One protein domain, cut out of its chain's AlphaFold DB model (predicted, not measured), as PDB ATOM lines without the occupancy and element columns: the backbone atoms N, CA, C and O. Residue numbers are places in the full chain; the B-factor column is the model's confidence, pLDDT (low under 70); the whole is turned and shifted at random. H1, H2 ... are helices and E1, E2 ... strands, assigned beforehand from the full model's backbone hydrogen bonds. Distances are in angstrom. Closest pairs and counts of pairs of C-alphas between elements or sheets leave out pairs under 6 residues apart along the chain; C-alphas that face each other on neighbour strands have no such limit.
ATOM      1  N   MET A   2      80.606  85.332 138.338       25.41
ATOM      2  CA  MET A   2      80.226  86.719 138.042       25.41
ATOM      3  C   MET A   2      80.951  87.131 136.765       25.41
ATOM      4  O   MET A   2      82.144  87.415 136.793       25.41
ATOM      5  N   ARG A   3      80.228  87.161 135.640       34.41
ATOM      6  CA  ARG A   3      80.642  88.004 134.514       34.41
ATOM      7  C   ARG A   3      80.815  89.417 135.071       34.41
ATOM      8  O   ARG A   3      79.973  89.871 135.849       34.41
ATOM      9  N   THR A   4      81.907  90.080 134.707       36.22
ATOM     10  CA  THR A   4      82.100  91.519 134.910       36.22
ATOM     11  C   THR A   4      80.771  92.231 134.669       36.22
ATOM     12  O   THR A   4      80.068  91.905 133.712       36.22
ATOM     13  N   ARG A   5      80.374  93.136 135.578       39.84
ATOM     14  CA  ARG A   5      79.143  93.935 135.467       39.84
ATOM     15  C   ARG A   5      79.221  94.777 134.190       39.84
ATOM     16  O   ARG A   5      79.562  95.956 134.237       39.84
ATOM     17  N   HIS A   6      78.951  94.177 133.037       45.25
ATOM     18  CA  HIS A   6      78.637  94.886 131.818       45.25
ATOM     19  C   HIS A   6      77.380  95.668 132.169       45.25
ATOM     20  O   HIS A   6      76.299  95.091 132.259       45.25
ATOM     21  N   GLY A   7      77.535  96.955 132.487       48.50
ATOM     22  CA  GLY A   7      76.388  97.837 132.602       48.50
ATOM     23  C   GLY A   7      75.620  97.689 131.299       48.50
ATOM     24  O   GLY A   7      76.168  97.995 130.239       48.50
ATOM     25  N   GLN A   8      74.420  97.112 131.365       56.78
ATOM     26  CA  GLN A   8      73.589  96.942 130.185       56.78
ATOM     27  C   GLN A   8      73.347  98.341 129.623       56.78
ATOM     28  O   GLN A   8      72.832  99.224 130.312       56.78
ATOM     29  N   CYS A   9      73.857  98.573 128.418       62.59
ATOM     30  CA  CYS A   9      73.719  99.843 127.738       62.59
ATOM     31  C   CYS A   9      72.466  99.761 126.885       62.59
ATOM     32  O   CYS A   9      72.417  98.945 125.971       62.59
ATOM     33  N   PHE A  10      71.476 100.595 127.181       70.25
ATOM     34  CA  PHE A  10      70.217 100.606 126.442       70.25
ATOM     35  C   PHE A  10      70.160 101.829 125.535       70.25
ATOM     36  O   PHE A  10      70.454 102.957 125.944       70.25
ATOM     37  N   THR A  11      69.746 101.641 124.291       77.88
ATOM     38  CA  THR A  11      69.175 102.727 123.494       77.88
ATOM     39  C   THR A  11      67.861 103.203 124.131       77.88
ATOM     40  O   THR A  11      67.276 102.530 124.980       77.88
ATOM     41  N   LYS A  12      67.372 104.387 123.738       80.00
ATOM     42  CA  LYS A  12      66.067 104.876 124.221       80.00
ATOM     43  C   LYS A  12      64.925 103.928 123.840       80.00
ATOM     44  O   LYS A  12      63.991 103.790 124.620       80.00
ATOM     45  N   ASP A  13      65.024 103.282 122.682       79.00
ATOM     46  CA  ASP A  13      64.006 102.357 122.186       79.00
ATOM     47  C   ASP A  13      64.007 101.051 122.999       79.00
ATOM     48  O   ASP A  13      62.956 100.620 123.467       79.00
ATOM     49  N   GLU A  14      65.186 100.483 123.281       80.31
ATOM     50  CA  GLU A  14      65.321  99.304 124.157       80.31
ATOM     51  C   GLU A  14      64.864  99.595 125.591       80.31
ATOM     52  O   GLU A  14      64.204  98.762 126.207       80.31
ATOM     53  N   LEU A  15      65.156 100.793 126.116       83.31
ATOM     54  CA  LEU A  15      64.618 101.229 127.405       83.31
ATOM     55  C   LEU A  15      63.083 101.289 127.371       83.31
ATOM     56  O   LEU A  15      62.437 100.910 128.344       83.31
ATOM     57  N   GLY A  16      62.496 101.742 126.260       85.00
ATOM     58  CA  GLY A  16      61.048 101.743 126.066       85.00
ATOM     59  C   GLY A  16      60.449 100.338 126.132       85.00
ATOM     60  O   GLY A  16      59.498 100.118 126.880       85.00
ATOM     61  N   LEU A  17      61.050  99.381 125.421       85.25
ATOM     62  CA  LEU A  17      60.644  97.971 125.456       85.25
ATOM     63  C   LEU A  17      60.765  97.379 126.866       85.25
ATOM     64  O   LEU A  17      59.851  96.706 127.336       85.25
ATOM     65  N   PHE A  18      61.861  97.677 127.566       83.06
ATOM     66  CA  PHE A  18      62.093  97.198 128.926       83.06
ATOM     67  C   PHE A  18      61.072  97.754 129.928       83.06
ATOM     68  O   PHE A  18      60.504  97.003 130.720       83.06
ATOM     69  N   ILE A  19      60.790  99.060 129.870       85.12
ATOM     70  CA  ILE A  19      59.767  99.701 130.711       85.12
ATOM     71  C   ILE A  19      58.396  99.084 130.439       85.12
ATOM     72  O   ILE A  19      57.669  98.788 131.385       85.12
ATOM     73  N   ARG A  20      58.046  98.871 129.164       86.38
ATOM     74  CA  ARG A  20      56.775  98.247 128.790       86.38
ATOM     75  C   ARG A  20      56.645  96.850 129.389       86.38
ATOM     76  O   ARG A  20      55.670  96.595 130.087       86.38
ATOM     77  N   ALA A  21      57.668  96.013 129.210       85.94
ATOM     78  CA  ALA A  21      57.690  94.658 129.745       85.94
ATOM     79  C   ALA A  21      57.537  94.632 131.276       85.94
ATOM     80  O   ALA A  21      56.812  93.794 131.803       85.94
ATOM     81  N   ILE A  22      58.165  95.558 132.012       85.06
ATOM     82  CA  ILE A  22      57.993  95.646 133.474       85.06
ATOM     83  C   ILE A  22      56.552  95.992 133.848       85.06
ATOM     84  O   ILE A  22      56.015  95.419 134.792       85.06
ATOM     85  N   VAL A  23      55.933  96.945 133.148       85.31
ATOM     86  CA  VAL A  23      54.570  97.391 133.464       85.31
ATOM     87  C   VAL A  23      53.548  96.303 133.123       85.31
ATOM     88  O   VAL A  23      52.670  96.043 133.943       85.31
ATOM     89  N   GLU A  24      53.705  95.627 131.982       84.62
ATOM     90  CA  GLU A  24      52.865  94.493 131.558       84.62
ATOM     91  C   GLU A  24      52.951  93.304 132.525       84.62
ATOM     92  O   GLU A  24      51.942  92.664 132.797       84.62
ATOM     93  N   ASN A  25      54.132  93.042 133.093       83.62
ATOM     94  CA  ASN A  25      54.336  91.975 134.080       83.62
ATOM     95  C   ASN A  25      54.116  92.433 135.533       83.62
ATOM     96  O   ASN A  25      54.382  91.677 136.469       83.62
ATOM     97  N   SER A  26      53.680  93.676 135.755       82.50
ATOM     98  CA  SER A  26      53.437  94.173 137.107       82.50
ATOM     99  C   SER A  26      52.125  93.602 137.665       82.50
ATOM    100  O   SER A  26      51.161  93.436 136.921       82.50
ATOM    101  N   PRO A  27      52.025  93.358 138.983       79.06
ATOM    102  CA  PRO A  27      50.816  92.804 139.602       79.06
ATOM    103  C   PRO A  27      49.629  93.786 139.617       79.06
ATOM    104  O   PRO A  27      48.577  93.489 140.181       79.06
ATOM    105  N   HIS A  28      49.785  94.981 139.048       74.50
ATOM    106  CA  HIS A  28      48.748  95.999 139.028       74.50
ATOM    107  C   HIS A  28      47.940  95.909 137.736       74.50
ATOM    108  O   HIS A  28      48.460  96.190 136.660       74.50
ATOM    109  N   SER A  29      46.643  95.613 137.856       63.09
ATOM    110  CA  SER A  29      45.709  95.667 136.728       63.09
ATOM    111  C   SER A  29      45.521  97.114 136.273       63.09
ATOM    112  O   SER A  29      44.892  97.918 136.965       63.09
ATOM    113  N   ARG A  30      46.114  97.465 135.132       72.81
ATOM    114  CA  ARG A  30      45.982  98.771 134.480       72.81
ATOM    115  C   ARG A  30      45.911  98.536 132.978       72.81
ATOM    116  O   ARG A  30      46.697  97.754 132.455       72.81
ATOM    117  N   GLU A  31      45.019  99.234 132.286       78.00
ATOM    118  CA  GLU A  31      45.042  99.246 130.824       78.00
ATOM    119  C   GLU A  31      46.284 100.005 130.353       78.00
ATOM    120  O   GLU A  31      46.486 101.175 130.689       78.00
ATOM    121  N   ILE A  32      47.153  99.317 129.614       79.88
ATOM    122  CA  ILE A  32      48.379  99.892 129.065       79.88
ATOM    123  C   ILE A  32      48.063 100.335 127.635       79.88
ATOM    124  O   ILE A  32      47.791  99.481 126.790       79.88
ATOM    125  N   PRO A  33      48.098 101.644 127.331       84.00
ATOM    126  CA  PRO A  33      47.865 102.117 125.975       84.00
ATOM    127  C   PRO A  33      48.886 101.521 125.004       84.00
ATOM    128  O   PRO A  33      50.067 101.422 125.332       84.00
ATOM    129  N   GLU A  34      48.473 101.220 123.774       81.62
ATOM    130  CA  GLU A  34      49.358 100.627 122.760       81.62
ATOM    131  C   GLU A  34      50.616 101.476 122.493       81.62
ATOM    132  O   GLU A  34      51.705 100.946 122.284       81.62
ATOM    133  N   ASN A  35      50.492 102.799 122.609       84.06
ATOM    134  CA  ASN A  35      51.579 103.762 122.416       84.06
ATOM    135  C   ASN A  35      52.471 103.964 123.658       84.06
ATOM    136  O   ASN A  35      53.301 104.882 123.687       84.06
ATOM    137  N   PHE A  36      52.284 103.170 124.716       83.12
ATOM    138  CA  PHE A  36      53.089 103.237 125.930       83.12
ATOM    139  C   PHE A  36      54.333 102.326 125.845       83.12
ATOM    140  O   PHE A  36      54.228 101.179 125.404       83.12
ATOM    141  N   PRO A  37      55.500 102.787 126.337       84.31
ATOM    142  CA  PRO A  37      55.822 104.159 126.736       84.31
ATOM    143  C   PRO A  37      56.098 105.065 125.527       84.31
ATOM    144  O   PRO A  37      56.840 104.716 124.611       84.31
ATOM    145  N   SER A  38      55.561 106.286 125.556       89.94
ATOM    146  CA  SER A  38      55.807 107.271 124.498       89.94
ATOM    147  C   SER A  38      57.231 107.842 124.560       89.94
ATOM    148  O   SER A  38      57.870 107.865 125.615       89.94
ATOM    149  N   LYS A  39      57.726 108.408 123.449       86.06
ATOM    150  CA  LYS A  39      59.049 109.071 123.403       86.06
ATOM    151  C   LYS A  39      59.212 110.134 124.501       86.06
ATOM    152  O   LYS A  39      60.255 110.202 125.154       86.06
ATOM    153  N   SER A  40      58.164 110.918 124.753       88.25
ATOM    154  CA  SER A  40      58.133 111.941 125.808       88.25
ATOM    155  C   SER A  40      58.147 111.338 127.215       88.25
ATOM    156  O   SER A  40      58.722 111.925 128.132       88.25
ATOM    157  N   TYR A  41      57.530 110.167 127.407       89.06
ATOM    158  CA  TYR A  41      57.623 109.419 128.662       89.06
ATOM    159  C   TYR A  41      59.065 108.976 128.917       89.06
ATOM    160  O   TYR A  41      59.618 109.288 129.968       89.06
ATOM    161  N   ILE A  42      59.704 108.344 127.926       87.81
ATOM    162  CA  ILE A  42      61.090 107.861 128.026       87.81
ATOM    163  C   ILE A  42      62.045 109.023 128.324       87.81
ATOM    164  O   ILE A  42      62.917 108.914 129.181       87.81
ATOM    165  N   GLN A  43      61.866 110.172 127.670       86.25
ATOM    166  CA  GLN A  43      62.700 111.345 127.928       86.25
ATOM    167  C   GLN A  43      62.543 111.874 129.359       86.25
ATOM    168  O   GLN A  43      63.548 112.139 130.017       86.25
ATOM    169  N   ARG A  44      61.307 111.984 129.861       88.44
ATOM    170  CA  ARG A  44      61.050 112.393 131.251       88.44
ATOM    171  C   ARG A  44      61.587 111.380 132.254       88.44
ATOM    172  O   ARG A  44      62.145 111.787 133.265       88.44
ATOM    173  N   PHE A  45      61.478 110.089 131.953       87.81
ATOM    174  CA  PHE A  45      62.048 109.020 132.765       87.81
ATOM    175  C   PHE A  45      63.570 109.176 132.891       87.81
ATOM    176  O   PHE A  45      64.093 109.220 134.001       87.81
ATOM    177  N   VAL A  46      64.279 109.365 131.775       85.00
ATOM    178  CA  VAL A  46      65.738 109.568 131.785       85.00
ATOM    179  C   VAL A  46      66.137 110.810 132.585       85.00
ATOM    180  O   VAL A  46      67.099 110.750 133.343       85.00
ATOM    181  N   VAL A  47      65.406 111.921 132.446       86.25
ATOM    182  CA  VAL A  47      65.674 113.152 133.214       86.25
ATOM    183  C   VAL A  47      65.421 112.939 134.707       86.25
ATOM    184  O   VAL A  47      66.256 113.313 135.526       86.25
ATOM    185  N   LYS A  48      64.303 112.299 135.066       87.81
ATOM    186  CA  LYS A  48      63.943 111.998 136.459       87.81
ATOM    187  C   LYS A  48      64.994 111.123 137.147       87.81
ATOM    188  O   LYS A  48      65.264 111.314 138.325       87.81
ATOM    189  N   HIS A  49      65.600 110.202 136.403       85.12
ATOM    190  CA  HIS A  49      66.606 109.263 136.898       85.12
ATOM    191  C   HIS A  49      68.040 109.642 136.482       85.12
ATOM    192  O   HIS A  49      68.924 108.789 136.409       85.12
ATOM    193  N   ALA A  50      68.312 110.925 136.221       81.38
ATOM    194  CA  ALA A  50      69.636 111.401 135.801       81.38
ATOM    195  C   ALA A  50      70.725 111.270 136.886       81.38
ATOM    196  O   ALA A  50      71.918 111.378 136.595       81.38
ATOM    197  N   VAL A  51      70.331 111.040 138.143       78.69
ATOM    198  CA  VAL A  51      71.263 110.690 139.225       78.69
ATOM    199  C   VAL A  51      71.888 109.313 138.969       78.69
ATOM    200  O   VAL A  51      73.095 109.152 139.163       78.69
ATOM    201  N   ASP A  52      71.096 108.374 138.444       75.69
ATOM    202  CA  ASP A  52      71.470 106.969 138.240       75.69
ATOM    203  C   ASP A  52      72.022 106.704 136.826       75.69
ATOM    204  O   ASP A  52      72.959 105.917 136.636       75.69
ATOM    205  N   PHE A  53      71.475 107.391 135.816       72.81
ATOM    206  CA  PHE A  53      71.816 107.187 134.407       72.81
ATOM    207  C   PHE A  53      72.604 108.349 133.806       72.81
ATOM    208  O   PHE A  53      72.366 109.522 134.083       72.81
ATOM    209  N   SER A  54      73.499 108.022 132.873       71.12
ATOM    210  CA  SER A  54      74.152 109.009 132.013       71.12
ATOM    211  C   SER A  54      74.003 108.625 130.543       71.12
ATOM    212  O   SER A  54      74.239 107.479 130.161       71.12
ATOM    213  N   SER A  55      73.616 109.584 129.697       69.38
ATOM    214  CA  SER A  55      73.622 109.381 128.245       69.38
ATOM    215  C   SER A  55      75.038 109.571 127.715       69.38
ATOM    216  O   SER A  55      75.653 110.616 127.922       69.38
ATOM    217  N   ARG A  56      75.570 108.547 127.044       67.69
ATOM    218  CA  ARG A  56      76.936 108.534 126.517       67.69
ATOM    219  C   ARG A  56      76.945 108.074 125.067       67.69
ATOM    220  O   ARG A  56      76.042 107.389 124.584       67.69
ATOM    221  N   ARG A  57      77.987 108.478 124.345       63.97
ATOM    222  CA  ARG A  57      78.239 107.974 122.995       63.97
ATOM    223  C   ARG A  57      78.705 106.527 123.109       63.97
ATOM    224  O   ARG A  57      79.652 106.263 123.848       63.97
ATOM    225  N   ALA A  58      78.061 105.630 122.371       62.94
ATOM    226  CA  ALA A  58      78.469 104.237 122.313       62.94
ATOM    227  C   ALA A  58      79.938 104.112 121.874       62.94
ATOM    228  O   ALA A  58      80.367 104.721 120.882       62.94
ATOM    229  N   GLN A  59      80.703 103.317 122.615       60.12
ATOM    230  CA  GLN A  59      81.960 102.753 122.148       60.12
ATOM    231  C   GLN A  59      81.624 101.414 121.494       60.12
ATOM    232  O   GLN A  59      81.091 100.518 122.144       60.12
ATOM    233  N   LYS A 113      75.203 105.619 117.731       59.88
ATOM    234  CA  LYS A 113      73.982 105.709 118.544       59.88
ATOM    235  C   LYS A 113      74.316 106.220 119.956       59.88
ATOM    236  O   LYS A 113      75.336 105.852 120.548       59.88
ATOM    237  N   LYS A 114      73.472 107.107 120.491       66.56
ATOM    238  CA  LYS A 114      73.537 107.514 121.903       66.56
ATOM    239  C   LYS A 114      72.874 106.422 122.734       66.56
ATOM    240  O   LYS A 114      71.727 106.072 122.468       66.56
ATOM    241  N   VAL A 115      73.587 105.922 123.736       68.38
ATOM    242  CA  VAL A 115      73.090 104.896 124.657       68.38
ATOM    243  C   VAL A 115      73.097 105.415 126.088       68.38
ATOM    244  O   VAL A 115      73.809 106.365 126.426       68.38
ATOM    245  N   LEU A 116      72.257 104.822 126.921       68.50
ATOM    246  CA  LEU A 116      72.186 105.060 128.351       68.50
ATOM    247  C   LEU A 116      73.055 104.021 129.045       68.50
ATOM    248  O   LEU A 116      72.896 102.827 128.811       68.50
ATOM    249  N   ALA A 117      73.972 104.490 129.883       73.19
ATOM    250  CA  ALA A 117      74.828 103.650 130.705       73.19
ATOM    251  C   ALA A 117      74.808 104.161 132.148       73.19
ATOM    252  O   ALA A 117      74.646 105.367 132.394       73.19
ATOM    253  N   ALA A 118      75.003 103.246 133.099       70.81
ATOM    254  CA  ALA A 118      75.174 103.596 134.505       70.81
ATOM    255  C   ALA A 118      76.307 104.622 134.677       70.81
ATOM    256  O   ALA A 118      77.306 104.618 133.943       70.81
ATOM    257  N   LYS A 119      76.147 105.537 135.636       58.38
ATOM    258  CA  LYS A 119      77.161 106.557 135.914       58.38
ATOM    259  C   LYS A 119      78.495 105.880 136.279       58.38
ATOM    260  O   LYS A 119      78.513 104.870 136.968       58.38
ATOM    261  N   HIS A 120      79.603 106.421 135.771       64.06
ATOM    262  CA  HIS A 120      80.965 105.863 135.896       64.06
ATOM    263  C   HIS A 120      81.243 104.541 135.150       64.06
ATOM    264  O   HIS A 120      82.353 104.025 135.245       64.06
ATOM    265  N   MET A 121      80.310 104.042 134.330       58.22
ATOM    266  CA  MET A 121      80.518 102.842 133.507       58.22
ATOM    267  C   MET A 121      80.769 103.178 132.031       58.22
ATOM    268  O   MET A 121      80.305 104.198 131.506       58.22
ATOM    269  N   ARG A 122      81.517 102.306 131.340       56.50
ATOM    270  CA  ARG A 122      81.751 102.416 129.891       56.50
ATOM    271  C   ARG A 122      80.499 102.011 129.110       56.50
ATOM    272  O   ARG A 122      79.814 101.061 129.472       56.50
ATOM    273  N   ALA A 123      80.228 102.742 128.031       59.66
ATOM    274  CA  ALA A 123      79.036 102.593 127.202       59.66
ATOM    275  C   ALA A 123      79.306 101.685 125.990       59.66
ATOM    276  O   ALA A 123      79.396 102.164 124.859       59.66
ATOM    277  N   ASN A 124      79.508 100.394 126.240       64.25
ATOM    278  CA  ASN A 124      79.899  99.432 125.211       64.25
ATOM    279  C   ASN A 124      78.665  98.940 124.443       64.25
ATOM    280  O   ASN A 124      77.718  98.452 125.056       64.25
ATOM    281  N   VAL A 125      78.679  99.053 123.113       56.72
ATOM    282  CA  VAL A 125      77.599  98.569 122.237       56.72
ATOM    283  C   VAL A 125      78.187  97.622 121.204       56.72
ATOM    284  O   VAL A 125      79.249  97.890 120.643       56.72
ATOM    285  N   GLN A 126      77.487  96.517 120.974       54.41
ATOM    286  CA  GLN A 126      77.852  95.509 119.992       54.41
ATOM    287  C   GLN A 126      77.395  95.957 118.593       54.41
ATOM    288  O   GLN A 126      76.227  96.295 118.411       54.41
ATOM    289  N   GLU A 127      78.297  95.974 117.609       56.88
ATOM    290  CA  GLU A 127      77.953  96.238 116.200       56.88
ATOM    291  C   GLU A 127      77.903  94.928 115.384       56.88
ATOM    292  O   GLU A 127      78.475  93.914 115.789       56.88
ATOM    293  N   SER A 128      77.155  94.931 114.271       53.72
ATOM    294  CA  SER A 128      77.028  93.791 113.351       53.72
ATOM    295  C   SER A 128      78.283  93.604 112.490       53.72
ATOM    296  O   SER A 128      79.025  94.555 112.244       53.72
ATOM    297  N   ASN A 129      78.495  92.373 112.014       56.38
ATOM    298  CA  ASN A 129      79.721  91.945 111.329       56.38
ATOM    299  C   ASN A 129      79.688  92.134 109.792       56.38
ATOM    300  O   ASN A 129      80.686  91.887 109.121       56.38
ATOM    301  N   ASP A 130      78.562  92.579 109.225       55.56
ATOM    302  CA  ASP A 130      78.314  92.589 107.772       55.56
ATOM    303  C   ASP A 130      78.750  93.900 107.101       55.56
ATOM    304  O   ASP A 130      77.927  94.688 106.629       55.56
TER     305      ASP A 130
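AT A GLANCE: This is residues 2 to 59 and 113 to 130 of the 177 residues of an uncharacterized protein of Phytophthora palmivora var. palmivora (UniProt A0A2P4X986). Look for two helices, H1 and H2, set about at right angles, with a small ribbon of two antiparallel strands, E1 and E2, by the first residues of H1. At the other end of H1 a wide loop begins, and its residues 25 to 31 stick out from the rest; the short strand E3 lies beyond the ribbon in the chain. The printed part has 76 residues, with two named helices and three named strands in the order H1 H2 E1 E2 E3, and the two-strand sheet has the order E1 - E2. The class is mixed, helices and strands, with 36 residues, under half of the printed part, in named elements. The whole is only just loose, close to compact, with a radius of gyration of the C-alphas of 14.2 A, and it spans 38 by 34 by 29 A.

HOW THE PARTS SIT: Begin at H1, residues 12 to 24, and look from there to H2, residues 39 to 48. They only just touch, with 3 pairs of C-alphas within 8 A, made by residues 12 to 16 of H1 alone; the closest C-alphas are those of Gly 16 and Ile 42, 6.4 A apart. Their lines are about perpendicular, at 89 degrees. In both helices each O i to N i+4 pair is within hydrogen-bond range. Next find E1, residues 53 to 57, and E2, residues 114 to 118, which are antiparallel neighbours at 140 degrees between their directions. N 54 and O 117 are 2.9 A apart and N 115 and O 56 are 3.0 A apart, both within hydrogen-bond range. The closest C-alphas of H1 and E2 are those of Lys 12 and Val 115, at 7.0 A. The closest C-alphas of H2 and E1 are those of Val 46 and Phe 53, also at 7.0 A. E3, residues 124 to 126, pairs with no named strand and is only just apart from E2, 8.1 A at the closest.

IN THESE COORDINATES: Find C-alpha 12 at (66.067, 104.876, 124.221); from there H1 runs 18.3 A to C-alpha 24. H2 runs 14.2 A from C-alpha 39 at (59.049, 109.071, 123.403) to C-alpha 48. E1 measures 13.1 A, E2 13.3 A and E3 6.8 A, and E3 ends at C-alpha 126, at (77.852, 95.509, 119.992).

THE WHOLE: The two C-alphas farthest apart are those of Ser 29 and Asp 130, at 43.7 A. The link from H1 to H2 is long, with 14 residues. Residues 60 to 112 are not printed, and C-alphas 59 and 113 are 9.2 A apart across this cut. The mean pLDDT of the printed part is 72.0; look for values under 70 in residues 2 to 9, 29, 55 to 59, 113 to 116 and 119 to 130.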